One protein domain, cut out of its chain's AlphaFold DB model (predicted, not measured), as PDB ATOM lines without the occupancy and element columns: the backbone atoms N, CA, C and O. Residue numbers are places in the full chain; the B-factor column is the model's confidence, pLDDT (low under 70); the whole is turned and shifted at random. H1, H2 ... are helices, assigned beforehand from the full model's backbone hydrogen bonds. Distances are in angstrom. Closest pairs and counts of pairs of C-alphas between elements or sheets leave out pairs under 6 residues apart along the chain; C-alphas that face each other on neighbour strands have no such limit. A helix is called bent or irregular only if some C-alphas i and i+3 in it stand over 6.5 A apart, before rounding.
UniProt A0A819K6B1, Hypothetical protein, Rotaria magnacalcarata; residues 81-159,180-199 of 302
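This is residues 81 to 159 and 180 to 199 of the 302 residues of the protein "Hypothetical protein" of Rotaria magnacalcarata (UniProt A0A819K6B1). A long, loose chain of helices: the longest helix, H2, reaches out as an arm toward one end, and residues 132 to 143 fold back from its tip toward its beginning. H3 stands crosswise at the beginning of H2, with residues 152 to 159 sticking out, while the short H1 and the end of H4 meet in the other half, where residues 81 to 96 form a long tail without a named element. The printed part has 99 residues with four named helices in the order H1, H2, H3, H4 and no named strand, and its class is all helix. It is only just loose, close to extended, with a radius of gyration of the C-alphas of 18.7 A, and the C-alphas span 70 by 27 by 21 A.

From the first printed residue, residues 86 to 87 make a short antiparallel pairing with residues 197 to 198. H1, residues 97 to 104, touches H4, residues 180 to 196, at a steep tilt of 61 degrees, opposite ways. The closest C-alphas are those of Phe 104 and Gln 192, 5.7 A apart, and H4 touches H1 with residues 189 to 196 alone. H1 and H2, residues 107 to 131, meet only through their link. H2 touches H3, residues 144 to 159, with residues 107 to 114 alone, and H3 touches it with residues 144 to 148 alone. Their closest C-alphas, those of His 111 and Ala 144, are 5.3 A apart, and their lines are about perpendicular at 83 degrees. H2 and H4 are close but not clearly touching, with the closest C-alphas, those of Met 109 and Leu 185, 6.7 A apart, at a shallow tilt of 13 degrees, opposite ways. H3 is apart from H1 and from H4. Every O i to N i+4 pair is within hydrogen-bond range in H2 and H3; in H1 it is 3 of 4 and in H4 11 of 13.

H1 begins at C-alpha 97, (26.779, -9.596, 97.799), and measures 11.4 A from first to last C-alpha. H2 measures 36.3 A and ends at C-alpha 131, (61.487, -33.163, 78.882). H3 measures 22.5 A. H4 measures 25.3 A, ends at C-alpha 196, (32.964, -10.148, 110.493), and is irregular: C-alphas 181 and 184 are 7.6 A apart.

The two C-alphas farthest apart, those of Arg 82 and Asp 134, are 70.4 A apart. Residues 160 to 179 are not printed, and C-alphas 159 and 180 are 28.9 A apart across this cut. The link from H1 to H2 is tight, and that from H2 to H3 is long, with 12 residues. Residues 130 to 135 stand free. The mean pLDDT of the printed part is 83.6; residues 81 to 83, 156 to 159 and 180 to 185 are under 70.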
ATOM      1  N   PHE A  81      27.710 -12.856 129.928       53.78
ATOM      2  CA  PHE A  81      27.795 -12.465 128.520       53.78
ATOM      3  C   PHE A  81      26.879 -11.259 128.259       53.78
ATOM      4  O   PHE A  81      25.661 -11.330 128.397       53.78
ATOM      5  N   ARG A  82      27.478 -10.089 127.999       57.47
ATOM      6  CA  ARG A  82      26.777  -8.811 127.729       57.47
ATOM      7  C   ARG A  82      27.200  -8.196 126.394       57.47
ATOM      8  O   ARG A  82      27.161  -6.977 126.231       57.47
ATOM      9  N   GLN A  83      27.668  -9.012 125.458       68.88
ATOM     10  CA  GLN A  83      28.001  -8.538 124.122       68.88
ATOM     11  C   GLN A  83      26.788  -8.744 123.215       68.88
ATOM     12  O   GLN A  83      26.143  -9.786 123.270       68.88
ATOM     13  N   ARG A  84      26.456  -7.742 122.395       71.56
ATOM     14  CA  ARG A  84      25.465  -7.928 121.331       71.56
ATOM     15  C   ARG A  84      26.072  -8.852 120.275       71.56
ATOM     16  O   ARG A  84      27.105  -8.501 119.707       71.56
ATOM     17  N   HIS A  85      25.450 -10.009 120.076       84.88
ATOM     18  CA  HIS A  85      25.779 -10.948 119.007       84.88
ATOM     19  C   HIS A  85      25.328 -10.391 117.647       84.88
ATOM     20  O   HIS A  85      24.462  -9.511 117.582       84.88
ATOM     21  N   GLY A  86      25.922 -10.885 116.562       85.25
ATOM     22  CA  GLY A  86      25.593 -10.490 115.194       85.25
ATOM     23  C   GLY A  86      26.762  -9.856 114.439       85.25
ATOM     24  O   GLY A  86      27.930 -10.065 114.756       85.25
ATOM     25  N   ILE A  87      26.432  -9.079 113.409       86.62
ATOM     26  CA  ILE A  87      27.392  -8.507 112.458       86.62
ATOM     27  C   ILE A  87      28.442  -7.648 113.185       86.62
ATOM     28  O   ILE A  87      28.120  -6.706 113.915       86.62
ATOM     29  N   GLY A  88      29.715  -7.985 112.980       83.62
ATOM     30  CA  GLY A  88      30.856  -7.248 113.510       83.62
ATOM     31  C   GLY A  88      31.026  -5.902 112.810       83.62
ATOM     32  O   GLY A  88      30.607  -5.721 111.671       83.62
ATOM     33  N   ARG A  89      31.688  -4.941 113.469       83.81
ATOM     34  CA  ARG A  89      31.813  -3.551 112.974       83.81
ATOM     35  C   ARG A  89      32.331  -3.436 111.538       83.81
ATOM     36  O   ARG A  89      31.920  -2.524 110.839       83.81
ATOM     37  N   GLN A  90      33.210  -4.341 111.113       80.81
ATOM     38  CA  GLN A  90      33.786  -4.335 109.765       80.81
ATOM     39  C   GLN A  90      32.781  -4.709 108.665       80.81
ATOM     40  O   GLN A  90      33.003  -4.385 107.506       80.81
ATOM     41  N   ALA A  91      31.686  -5.374 109.029       84.69
ATOM     42  CA  ALA A  91      30.690  -5.894 108.101       84.69
ATOM     43  C   ALA A  91      29.360  -5.112 108.130       84.69
ATOM     44  O   ALA A  91      28.482  -5.386 107.319       84.69
ATOM     45  N   VAL A  92      29.198  -4.137 109.039       85.12
ATOM     46  CA  VAL A  92      27.924  -3.415 109.256       85.12
ATOM     47  C   VAL A  92      27.475  -2.615 108.031       85.12
ATOM     48  O   VAL A  92      26.286  -2.592 107.727       85.12
ATOM     49  N   ASP A  93      28.410  -1.982 107.320       87.00
ATOM     50  CA  ASP A  93      28.089  -1.060 106.219       87.00
ATOM     51  C   ASP A  93      27.951  -1.756 104.855       87.00
ATOM     52  O   ASP A  93      27.819  -1.108 103.814       87.00
ATOM     53  N   ILE A  94      27.986  -3.088 104.830       88.44
ATOM     54  CA  ILE A  94      27.983  -3.858 103.591       88.44
ATOM     55  C   ILE A  94      26.565  -4.081 103.097       88.44
ATOM     56  O   ILE A  94      25.717  -4.630 103.793       88.44
ATOM     57  N   GLN A  95      26.338  -3.687 101.846       88.69
ATOM     58  CA  GLN A  95      25.016  -3.730 101.218       88.69
ATOM     59  C   GLN A  95      24.968  -4.584  99.948       88.69
ATOM     60  O   GLN A  95      23.889  -4.823  99.414       88.69
ATOM     61  N   THR A  96      26.117  -5.043  99.442       90.31
ATOM     62  CA  THR A  96      26.183  -5.836  98.208       90.31
ATOM     63  C   THR A  96      26.757  -7.219  98.476       90.31
ATOM     64  O   THR A  96      27.648  -7.383  99.309       90.31
ATOM     65  N   VAL A  97      26.278  -8.214  97.723       85.19
ATOM     66  CA  VAL A  97      26.779  -9.596  97.799       85.19
ATOM     67  C   VAL A  97      28.269  -9.654  97.454       85.19
ATOM     68  O   VAL A  97      29.026 -10.334  98.136       85.19
ATOM     69  N   LYS A  98      28.716  -8.872  96.460       83.44
ATOM     70  CA  LYS A  98      30.134  -8.778  96.086       83.44
ATOM     71  C   LYS A  98      30.997  -8.255  97.236       83.44
ATOM     72  O   LYS A  98      32.012  -8.863  97.548       83.44
ATOM     73  N   ALA A  99      30.584  -7.172  97.897       85.88
ATOM     74  CA  ALA A  99      31.325  -6.638  99.039       85.88
ATOM     75  C   ALA A  99      31.301  -7.599 100.241       85.88
ATOM     76  O   ALA A  99      32.305  -7.730 100.935       85.88
ATOM     77  N   ALA A 100      30.193  -8.317 100.455       87.00
ATOM     78  CA  ALA A 100      30.114  -9.359 101.478       87.00
ATOM     79  C   ALA A 100      31.066 -10.526 101.182       87.00
ATOM     80  O   ALA A 100      31.743 -11.003 102.083       87.00
ATOM     81  N   PHE A 101      31.175 -10.956  99.923       86.25
ATOM     82  CA  PHE A 101      32.135 -11.978  99.511       86.25
ATOM     83  C   PHE A 101      33.583 -11.507  99.697       86.25
ATOM     84  O   PHE A 101      34.400 -12.218 100.278       86.25
ATOM     85  N   GLN A 102      33.883 -10.276  99.275       87.56
ATOM     86  CA  GLN A 102      35.215  -9.672  99.383       87.56
ATOM     87  C   GLN A 102      35.662  -9.404 100.820       87.56
ATOM     88  O   GLN A 102      36.857  -9.209 101.044       87.56
ATOM     89  N   LEU A 103      34.743  -9.423 101.797       86.56
ATOM     90  CA  LEU A 103      35.156  -9.526 103.189       86.56
ATOM     91  C   LEU A 103      35.966 -10.789 103.383       86.56
ATOM     92  O   LEU A 103      37.100 -10.679 103.804       86.56
ATOM     93  N   PHE A 104      35.396 -11.954 103.072       85.56
ATOM     94  CA  PHE A 104      35.990 -13.261 103.357       85.56
ATOM     95  C   PHE A 104      37.125 -13.617 102.403       85.56
ATOM     96  O   PHE A 104      38.116 -14.218 102.812       85.56
ATOM     97  N   MET A 105      36.988 -13.223 101.142       85.81
ATOM     98  CA  MET A 105      37.982 -13.417 100.103       85.81
ATOM     99  C   MET A 105      38.607 -12.071  99.752       85.81
ATOM    100  O   MET A 105      38.207 -11.388  98.810       85.81
ATOM    101  N   THR A 106      39.571 -11.666 100.577       90.62
ATOM    102  CA  THR A 106      40.179 -10.339 100.454       90.62
ATOM    103  C   THR A 106      40.964 -10.200  99.142       90.62
ATOM    104  O   THR A 106      41.522 -11.188  98.655       90.62
ATOM    105  N   PRO A 107      41.112  -8.979  98.591       90.44
ATOM    106  CA  PRO A 107      41.924  -8.757  97.394       90.44
ATOM    107  C   PRO A 107      43.350  -9.305  97.528       90.44
ATOM    108  O   PRO A 107      43.875  -9.910  96.601       90.44
ATOM    109  N   ASN A 108      43.956  -9.182  98.713       92.00
ATOM    110  CA  ASN A 108      45.298  -9.706  98.976       92.00
ATOM    111  C   ASN A 108      45.368 -11.234  98.854       92.00
ATOM    112  O   ASN A 108      46.367 -11.754  98.365       92.00
ATOM    113  N   MET A 109      44.323 -11.949  99.280       90.38
ATOM    114  CA  MET A 109      44.243 -13.404  99.115       90.38
ATOM    115  C   MET A 109      44.149 -13.782  97.638       90.38
ATOM    116  O   MET A 109      44.849 -14.689  97.205       90.38
ATOM    117  N   ILE A 110      43.341 -13.058  96.862       91.81
ATOM    118  CA  ILE A 110      43.213 -13.280  95.417       91.81
ATOM    119  C   ILE A 110      44.537 -13.014  94.695       91.81
ATOM    120  O   ILE A 110      44.976 -13.833  93.892       91.81
ATOM    121  N   HIS A 111      45.220 -11.914  95.021       92.25
ATOM    122  CA  HIS A 111      46.538 -11.618  94.461       92.25
ATOM    123  C   HIS A 111      47.582 -12.674  94.831       92.25
ATOM    124  O   HIS A 111      48.415 -13.028  93.998       92.25
ATOM    125  N   LEU A 112      47.546 -13.182  96.066       92.50
ATOM    126  CA  LEU A 112      48.432 -14.260  96.489       92.50
ATOM    127  C   LEU A 112      48.167 -15.535  95.684       92.50
ATOM    128  O   LEU A 112      49.114 -16.126  95.184       92.50
ATOM    129  N   LEU A 113      46.898 -15.916  95.517       92.12
ATOM    130  CA  LEU A 113      46.509 -17.067  94.702       92.12
ATOM    131  C   LEU A 113      47.019 -16.930  93.267       92.12
ATOM    132  O   LEU A 113      47.726 -17.814  92.802       92.12
ATOM    133  N   ALA A 114      46.749 -15.802  92.605       93.69
ATOM    134  CA  ALA A 114      47.225 -15.552  91.246       93.69
ATOM    135  C   ALA A 114      48.758 -15.674  91.142       93.69
ATOM    136  O   ALA A 114      49.277 -16.342  90.248       93.69
ATOM    137  N   ARG A 115      49.495 -15.103  92.107       93.56
ATOM    138  CA  ARG A 115      50.962 -15.182  92.147       93.56
ATOM    139  C   ARG A 115      51.469 -16.616  92.287       93.56
ATOM    140  O   ARG A 115      52.352 -17.013  91.531       93.56
ATOM    141  N   GLU A 116      50.955 -17.370  93.258       91.38
ATOM    142  CA  GLU A 116      51.396 -18.752  93.488       91.38
ATOM    143  C   GLU A 116      50.996 -19.670  92.321       91.38
ATOM    144  O   GLU A 116      51.777 -20.534  91.919       91.38
ATOM    145  N   THR A 117      49.830 -19.441  91.706       92.12
ATOM    146  CA  THR A 117      49.407 -20.144  90.488       92.12
ATOM    147  C   THR A 117      50.370 -19.894  89.333       92.12
ATOM    148  O   THR A 117      50.819 -20.858  88.716       92.12
ATOM    149  N   ASN A 118      50.754 -18.640  89.075       93.81
ATOM    150  CA  ASN A 118      51.722 -18.323  88.020       93.81
ATOM    151  C   ASN A 118      53.083 -18.958  88.301       93.81
ATOM    152  O   ASN A 118      53.681 -19.562  87.411       93.81
ATOM    153  N   LEU A 119      53.549 -18.900  89.553       91.62
ATOM    154  CA  LEU A 119      54.802 -19.537  89.955       91.62
ATOM    155  C   LEU A 119      54.780 -21.046  89.664       91.62
ATOM    156  O   LEU A 119      55.705 -21.569  89.042       91.62
ATOM    157  N   CYS A 120      53.706 -21.734  90.054       89.19
ATOM    158  CA  CYS A 120      53.525 -23.155  89.772       89.19
ATOM    159  C   CYS A 120      53.445 -23.433  88.261       89.19
ATOM    160  O   CYS A 120      54.123 -24.334  87.767       89.19
ATOM    161  N   ALA A 121      52.696 -22.624  87.506       89.31
ATOM    162  CA  ALA A 121      52.569 -22.762  86.058       89.31
ATOM    163  C   ALA A 121      53.932 -22.666  85.357       89.31
ATOM    164  O   ALA A 121      54.248 -23.507  84.513       89.31
ATOM    165  N   HIS A 122      54.777 -21.706  85.745       90.50
ATOM    166  CA  HIS A 122      56.131 -21.581  85.204       90.50
ATOM    167  C   HIS A 122      57.013 -22.784  85.552       90.50
ATOM    168  O   HIS A 122      57.728 -23.281  84.680       90.50
ATOM    169  N   LEU A 123      56.944 -23.288  86.788       89.69
ATOM    170  CA  LEU A 123      57.705 -24.468  87.210       89.69
ATOM    171  C   LEU A 123      57.303 -25.717  86.417       89.69
ATOM    172  O   LEU A 123      58.166 -26.415  85.883       89.69
ATOM    173  N   VAL A 124      56.000 -25.977  86.303       89.19
ATOM    174  CA  VAL A 124      55.468 -27.120  85.549       89.19
ATOM    175  C   VAL A 124      55.826 -26.998  84.069       89.19
ATOM    176  O   VAL A 124      56.248 -27.983  83.459       89.19
ATOM    177  N   MET A 125      55.717 -25.799  83.491       88.81
ATOM    178  CA  MET A 125      56.035 -25.581  82.081       88.81
ATOM    179  C   MET A 125      57.529 -25.744  81.795       88.81
ATOM    180  O   MET A 125      57.888 -26.391  80.816       88.81
ATOM    181  N   SER A 126      58.397 -25.239  82.677       89.38
ATOM    182  CA  SER A 126      59.846 -25.446  82.583       89.38
ATOM    183  C   SER A 126      60.189 -26.933  82.609       89.38
ATOM    184  O   SER A 126      60.858 -27.423  81.706       89.38
ATOM    185  N   GLN A 127      59.663 -27.678  83.587       90.44
ATOM    186  CA  GLN A 127      59.906 -29.120  83.695       90.44
ATOM    187  C   GLN A 127      59.382 -29.896  82.483       90.44
ATOM    188  O   GLN A 127      59.962 -30.910  82.091       90.44
ATOM    189  N   TRP A 128      58.263 -29.457  81.903       91.12
ATOM    190  CA  TRP A 128      57.721 -30.067  80.699       91.12
ATOM    191  C   TRP A 128      58.602 -29.770  79.479       91.12
ATOM    192  O   TRP A 128      58.916 -30.707  78.745       91.12
ATOM    193  N   ASN A 129      59.049 -28.526  79.291       91.25
ATOM    194  CA  ASN A 129      59.931 -28.124  78.190       91.25
ATOM    195  C   ASN A 129      61.295 -28.834  78.267       91.25
ATOM    196  O   ASN A 129      61.775 -29.334  77.253       91.25
ATOM    197  N   ASP A 130      61.868 -28.994  79.466       90.69
ATOM    198  CA  ASP A 130      63.115 -29.749  79.674       90.69
ATOM    199  C   ASP A 130      62.994 -31.213  79.212       90.69
ATOM    200  O   ASP A 130      63.958 -31.821  78.746       90.69
ATOM    201  N   ARG A 131      61.793 -31.795  79.331       91.56
ATOM    202  CA  ARG A 131      61.487 -33.163  78.882       91.56
ATOM    203  C   ARG A 131      61.069 -33.241  77.412       91.56
ATOM    204  O   ARG A 131      61.040 -34.340  76.866       91.56
ATOM    205  N   ASN A 132      60.727 -32.116  76.787       90.00
ATOM    206  CA  ASN A 132      60.212 -32.036  75.420       90.00
ATOM    207  C   ASN A 132      60.952 -30.935  74.637       90.00
ATOM    208  O   ASN A 132      60.336 -29.945  74.251       90.00
ATOM    209  N   PRO A 133      62.261 -31.093  74.370       86.75
ATOM    210  CA  PRO A 133      63.081 -30.042  73.759       86.75
ATOM    211  C   PRO A 133      62.644 -29.659  72.336       86.75
ATOM    212  O   PRO A 133      62.981 -28.579  71.858       86.75
ATOM    213  N   ASP A 134      61.885 -30.526  71.661       91.44
ATOM    214  CA  ASP A 134      61.393 -30.296  70.299       91.44
ATOM    215  C   ASP A 134      60.143 -29.397  70.249       91.44
ATOM    216  O   ASP A 134      59.750 -28.942  69.172       91.44
ATOM    217  N   ILE A 135      59.484 -29.161  71.391       86.38
ATOM    218  CA  ILE A 135      58.247 -28.380  71.485       86.38
ATOM    219  C   ILE A 135      58.372 -27.405  72.651       86.38
ATOM    220  O   ILE A 135      58.400 -27.810  73.806       86.38
ATOM    221  N   GLU A 136      58.358 -26.108  72.361       83.25
ATOM    222  CA  GLU A 136      58.287 -25.089  73.405       83.25
ATOM    223  C   GLU A 136      56.823 -24.786  73.742       83.25
ATOM    224  O   GLU A 136      56.029 -24.421  72.871       83.25
ATOM    225  N   LYS A 137      56.461 -24.916  75.019       85.12
ATOM    226  CA  LYS A 137      55.188 -24.421  75.544       85.12
ATOM    227  C   LYS A 137      55.408 -23.231  76.466       85.12
ATOM    228  O   LYS A 137      56.343 -23.201  77.264       85.12
ATOM    229  N   GLN A 138      54.488 -22.277  76.381       84.62
ATOM    230  CA  GLN A 138      54.410 -21.119  77.263       84.62
ATOM    231  C   GLN A 138      52.997 -21.027  77.842       84.62
ATOM    232  O   GLN A 138      52.021 -21.356  77.168       84.62
ATOM    233  N   CYS A 139      52.901 -20.609  79.102       82.69
ATOM    234  CA  CYS A 139      51.638 -20.316  79.771       82.69
ATOM    235  C   CYS A 139      51.487 -18.800  79.885       82.69
ATOM    236  O   CYS A 139      52.455 -18.128  80.242       82.69
ATOM    237  N   SER A 140      50.297 -18.269  79.607       87.50
ATOM    238  CA  SER A 140      49.962 -16.896  79.987       87.50
ATOM    239  C   SER A 140      49.875 -16.785  81.507       87.50
ATOM    240  O   SER A 140      49.452 -17.730  82.173       87.50
ATOM    241  N   GLU A 141      50.277 -15.638  82.043       91.88
ATOM    242  CA  GLU A 141      50.092 -15.329  83.458       91.88
ATOM    243  C   GLU A 141      48.617 -15.042  83.746       91.88
ATOM    244  O   GLU A 141      47.950 -14.365  82.967       91.88
ATOM    245  N   THR A 142      48.139 -15.542  84.881       92.62
ATOM    246  CA  THR A 142      46.817 -15.264  85.436       92.62
ATOM    247  C   THR A 142      46.878 -14.051  86.352       92.62
ATOM    248  O   THR A 142      47.761 -13.946  87.208       92.62
ATOM    249  N   ASP A 143      45.929 -13.133  86.201       93.81
ATOM    250  CA  ASP A 143      45.795 -11.968  87.073       93.81
ATOM    251  C   ASP A 143      44.724 -12.173  88.164       93.81
ATOM    252  O   ASP A 143      44.115 -13.237  88.313       93.81
ATOM    253  N   ALA A 144      44.526 -11.153  88.999       92.75
ATOM    254  CA  ALA A 144      43.534 -11.218  90.066       92.75
ATOM    255  C   ALA A 144      42.090 -11.246  89.546       92.75
ATOM    256  O   ALA A 144      41.230 -11.821  90.213       92.75
ATOM    257  N   ASP A 145      41.820 -10.644  88.386       90.81
ATOM    258  CA  ASP A 145      40.483 -10.598  87.803       90.81
ATOM    259  C   ASP A 145      40.127 -11.956  87.181       90.81
ATOM    260  O   ASP A 145      39.027 -12.459  87.404       90.81
ATOM    261  N   GLU A 146      41.070 -12.610  86.499       91.50
ATOM    262  CA  GLU A 146      40.946 -13.982  86.008       91.50
ATOM    263  C   GLU A 146      40.804 -14.987  87.156       91.50
ATOM    264  O   GLU A 146      39.934 -15.859  87.107       91.50
ATOM    265  N   MET A 147      41.599 -14.848  88.224       92.88
ATOM    266  CA  MET A 147      41.475 -15.694  89.415       92.88
ATOM    267  C   MET A 147      40.107 -15.517  90.087       92.88
ATOM    268  O   MET A 147      39.474 -16.493  90.497       92.88
ATOM    269  N   LEU A 148      39.611 -14.279  90.173       88.19
ATOM    270  CA  LEU A 148      38.280 -14.005  90.702       88.19
ATOM    271  C   LEU A 148      37.186 -14.583  89.795       88.19
ATOM    272  O   LEU A 148      36.274 -15.226  90.304       88.19
ATOM    273  N   ALA A 149      37.296 -14.424  88.474       85.62
ATOM    274  CA  ALA A 149      36.363 -15.001  87.509       85.62
ATOM    275  C   ALA A 149      36.334 -16.535  87.588       85.62
ATOM    276  O   ALA A 149      35.265 -17.142  87.513       85.62
ATOM    277  N   PHE A 150      37.489 -17.171  87.803       86.75
ATOM    278  CA  PHE A 150      37.579 -18.609  88.045       86.75
ATOM    279  C   PHE A 150      36.834 -19.016  89.324       86.75
ATOM    280  O   PHE A 150      36.048 -19.961  89.308       86.75
ATOM    281  N   ILE A 151      37.008 -18.280  90.423       87.00
ATOM    282  CA  ILE A 151      36.293 -18.541  91.682       87.00
ATOM    283  C   ILE A 151      34.782 -18.307  91.527       87.00
ATOM    284  O   ILE A 151      33.981 -19.104  92.014       87.00
ATOM    285  N   GLU A 152      34.371 -17.258  90.814       82.19
ATOM    286  CA  GLU A 152      32.966 -17.005  90.479       82.19
ATOM    287  C   GLU A 152      32.376 -18.149  89.641       82.19
ATOM    288  O   GLU A 152      31.252 -18.587  89.900       82.19
ATOM    289  N   LEU A 153      33.151 -18.692  88.697       75.31
ATOM    290  CA  LEU A 153      32.769 -19.867  87.921       75.31
ATOM    291  C   LEU A 153      32.620 -21.107  88.810       75.31
ATOM    292  O   LEU A 153      31.664 -21.851  88.620       75.31
ATOM    293  N   LEU A 154      33.495 -21.320  89.799       80.50
ATOM    294  CA  LEU A 154      33.360 -22.419  90.766       80.50
ATOM    295  C   LEU A 154      32.100 -22.280  91.629       80.50
ATOM    296  O   LEU A 154      31.423 -23.273  91.892       80.50
ATOM    297  N   ILE A 155      31.753 -21.060  92.046       76.75
ATOM    298  CA  ILE A 155      30.511 -20.792  92.786       76.75
ATOM    299  C   ILE A 155      29.300 -21.091  91.897       76.75
ATOM    300  O   ILE A 155      28.380 -21.791  92.323       76.75
ATOM    301  N   LEU A 156      29.310 -20.608  90.651       66.88
ATOM    302  CA  LEU A 156      28.256 -20.872  89.673       66.88
ATOM    303  C   LEU A 156      28.121 -22.377  89.403       66.88
ATOM    304  O   LEU A 156      27.017 -22.922  89.434       66.88
ATOM    305  N   ALA A 157      29.244 -23.062  89.207       64.25
ATOM    306  CA  ALA A 157      29.313 -24.501  89.038       64.25
ATOM    307  C   ALA A 157      28.729 -25.222  90.261       64.25
ATOM    308  O   ALA A 157      27.858 -26.060  90.090       64.25
ATOM    309  N   GLY A 158      29.086 -24.847  91.492       65.19
ATOM    310  CA  GLY A 158      28.510 -25.435  92.708       65.19
ATOM    311  C   GLY A 158      26.987 -25.268  92.819       65.19
ATOM    312  O   GLY A 158      26.294 -26.197  93.233       65.19
ATOM    313  N   VAL A 159      26.452 -24.116  92.396       65.44
ATOM    314  CA  VAL A 159      25.001 -23.846  92.364       65.44
ATOM    315  C   VAL A 159      24.281 -24.691  91.304       65.44
ATOM    316  O   VAL A 159      23.142 -25.106  91.520       65.44
ATOM    317  N   ALA A 180      50.090 -27.549 104.264       55.06
ATOM    318  CA  ALA A 180      51.187 -26.569 104.242       55.06
ATOM    319  C   ALA A 180      50.998 -25.501 103.160       55.06
ATOM    320  O   ALA A 180      51.079 -24.308 103.455       55.06
ATOM    321  N   GLU A 181      50.656 -25.934 101.949       58.78
ATOM    322  CA  GLU A 181      50.515 -25.074 100.772       58.78
ATOM    323  C   GLU A 181      49.384 -24.047 100.915       58.78
ATOM    324  O   GLU A 181      49.505 -22.914 100.457       58.78
ATOM    325  N   ILE A 182      48.307 -24.397 101.626       67.25
ATOM    326  CA  ILE A 182      47.146 -23.516 101.822       67.25
ATOM    327  C   ILE A 182      47.040 -22.956 103.241       67.25
ATOM    328  O   ILE A 182      46.114 -22.201 103.535       67.25
ATOM    329  N   ARG A 183      47.966 -23.293 104.144       67.00
ATOM    330  CA  ARG A 183      47.859 -22.986 105.580       67.00
ATOM    331  C   ARG A 183      47.741 -21.496 105.830       67.00
ATOM    332  O   ARG A 183      46.903 -21.069 106.620       67.00
ATOM    333  N   TYR A 184      48.562 -20.708 105.141       66.44
ATOM    334  CA  TYR A 184      48.527 -19.257 105.254       66.44
ATOM    335  C   TYR A 184      47.173 -18.700 104.797       66.44
ATOM    336  O   TYR A 184      46.535 -17.949 105.533       66.44
ATOM    337  N   LEU A 185      46.690 -19.133 103.629       68.75
ATOM    338  CA  LEU A 185      45.397 -18.720 103.086       68.75
ATOM    339  C   LEU A 185      44.241 -19.105 104.021       68.75
ATOM    340  O   LEU A 185      43.376 -18.280 104.312       68.75
ATOM    341  N   TRP A 186      44.270 -20.331 104.544       70.69
ATOM    342  CA  TRP A 186      43.316 -20.851 105.517       70.69
ATOM    343  C   TRP A 186      43.291 -20.009 106.797       70.69
ATOM    344  O   TRP A 186      42.225 -19.632 107.276       70.69
ATOM    345  N   MET A 187      44.457 -19.643 107.335       72.25
ATOM    346  CA  MET A 187      44.545 -18.795 108.525       72.25
ATOM    347  C   MET A 187      43.985 -17.390 108.286       72.25
ATOM    348  O   MET A 187      43.266 -16.878 109.146       72.25
ATOM    349  N   VAL A 188      44.282 -16.777 107.136       72.69
ATOM    350  CA  VAL A 188      43.749 -15.451 106.778       72.69
ATOM    351  C   VAL A 188      42.227 -15.510 106.620       72.69
ATOM    352  O   VAL A 188      41.523 -14.668 107.178       72.69
ATOM    353  N   PHE A 189      41.710 -16.546 105.957       79.25
ATOM    354  CA  PHE A 189      40.274 -16.783 105.822       79.25
ATOM    355  C   PHE A 189      39.576 -16.931 107.187       79.25
ATOM    356  O   PHE A 189      38.599 -16.238 107.476       79.25
ATOM    357  N   LEU A 190      40.112 -17.775 108.074       79.38
ATOM    358  CA  LEU A 190      39.558 -17.976 109.417       79.38
ATOM    359  C   LEU A 190      39.617 -16.712 110.280       79.38
ATOM    360  O   LEU A 190      38.703 -16.457 111.063       79.38
ATOM    361  N   ALA A 191      40.682 -15.917 110.162       80.12
ATOM    362  CA  ALA A 191      40.779 -14.644 110.867       80.12
ATOM    363  C   ALA A 191      39.655 -13.693 110.439       80.12
ATOM    364  O   ALA A 191      39.030 -13.043 111.277       80.12
ATOM    365  N   GLN A 192      39.350 -13.668 109.146       81.06
ATOM    366  CA  GLN A 192      38.328 -12.807 108.580       81.06
ATOM    367  C   GLN A 192      36.913 -13.191 109.024       81.06
ATOM    368  O   GLN A 192      36.127 -12.315 109.390       81.06
ATOM    369  N   LEU A 193      36.612 -14.491 109.101       85.25
ATOM    370  CA  LEU A 193      35.350 -14.990 109.658       85.25
ATOM    371  C   LEU A 193      35.088 -14.447 111.071       85.25
ATOM    372  O   LEU A 193      33.979 -13.993 111.360       85.25
ATOM    373  N   ARG A 194      36.118 -14.419 111.927       81.50
ATOM    374  CA  ARG A 194      36.027 -13.907 113.308       81.50
ATOM    375  C   ARG A 194      35.848 -12.394 113.380       81.50
ATOM    376  O   ARG A 194      35.226 -11.900 114.314       81.50
ATOM    377  N   LEU A 195      36.408 -11.646 112.432       81.88
ATOM    378  CA  LEU A 195      36.290 -10.185 112.408       81.88
ATOM    379  C   LEU A 195      34.900  -9.718 111.952       81.88
ATOM    380  O   LEU A 195      34.411  -8.678 112.404       81.88
ATOM    381  N   CYS A 196      34.257 -10.491 111.078       83.50
ATOM    382  CA  CYS A 196      32.964 -10.148 110.493       83.50
ATOM    383  C   CYS A 196      31.771 -10.423 111.415       83.50
ATOM    384  O   CYS A 196      30.680  -9.915 111.147       83.50
ATOM    385  N   TYR A 197      31.941 -11.196 112.492       87.75
ATOM    386  CA  TYR A 197      30.819 -11.659 113.304       87.75
ATOM    387  C   TYR A 197      31.171 -11.823 114.783       87.75
ATOM    388  O   TYR A 197      32.218 -12.349 115.152       87.75
ATOM    389  N   ILE A 198      30.252 -11.391 115.642       85.56
ATOM    390  CA  ILE A 198      30.317 -11.576 117.087       85.56
ATOM    391  C   ILE A 198      29.358 -12.711 117.452       85.56
ATOM    392  O   ILE A 198      28.146 -12.532 117.312       85.56
ATOM    393  N   PRO A 199      29.861 -13.848 117.959       84.88
ATOM    394  CA  PRO A 199      28.998 -14.967 118.288       84.88
ATOM    395  C   PRO A 199      28.160 -14.758 119.543       84.88
ATOM    396  O   PRO A 199      28.525 -13.980 120.436       84.88
TER     397      PRO A 199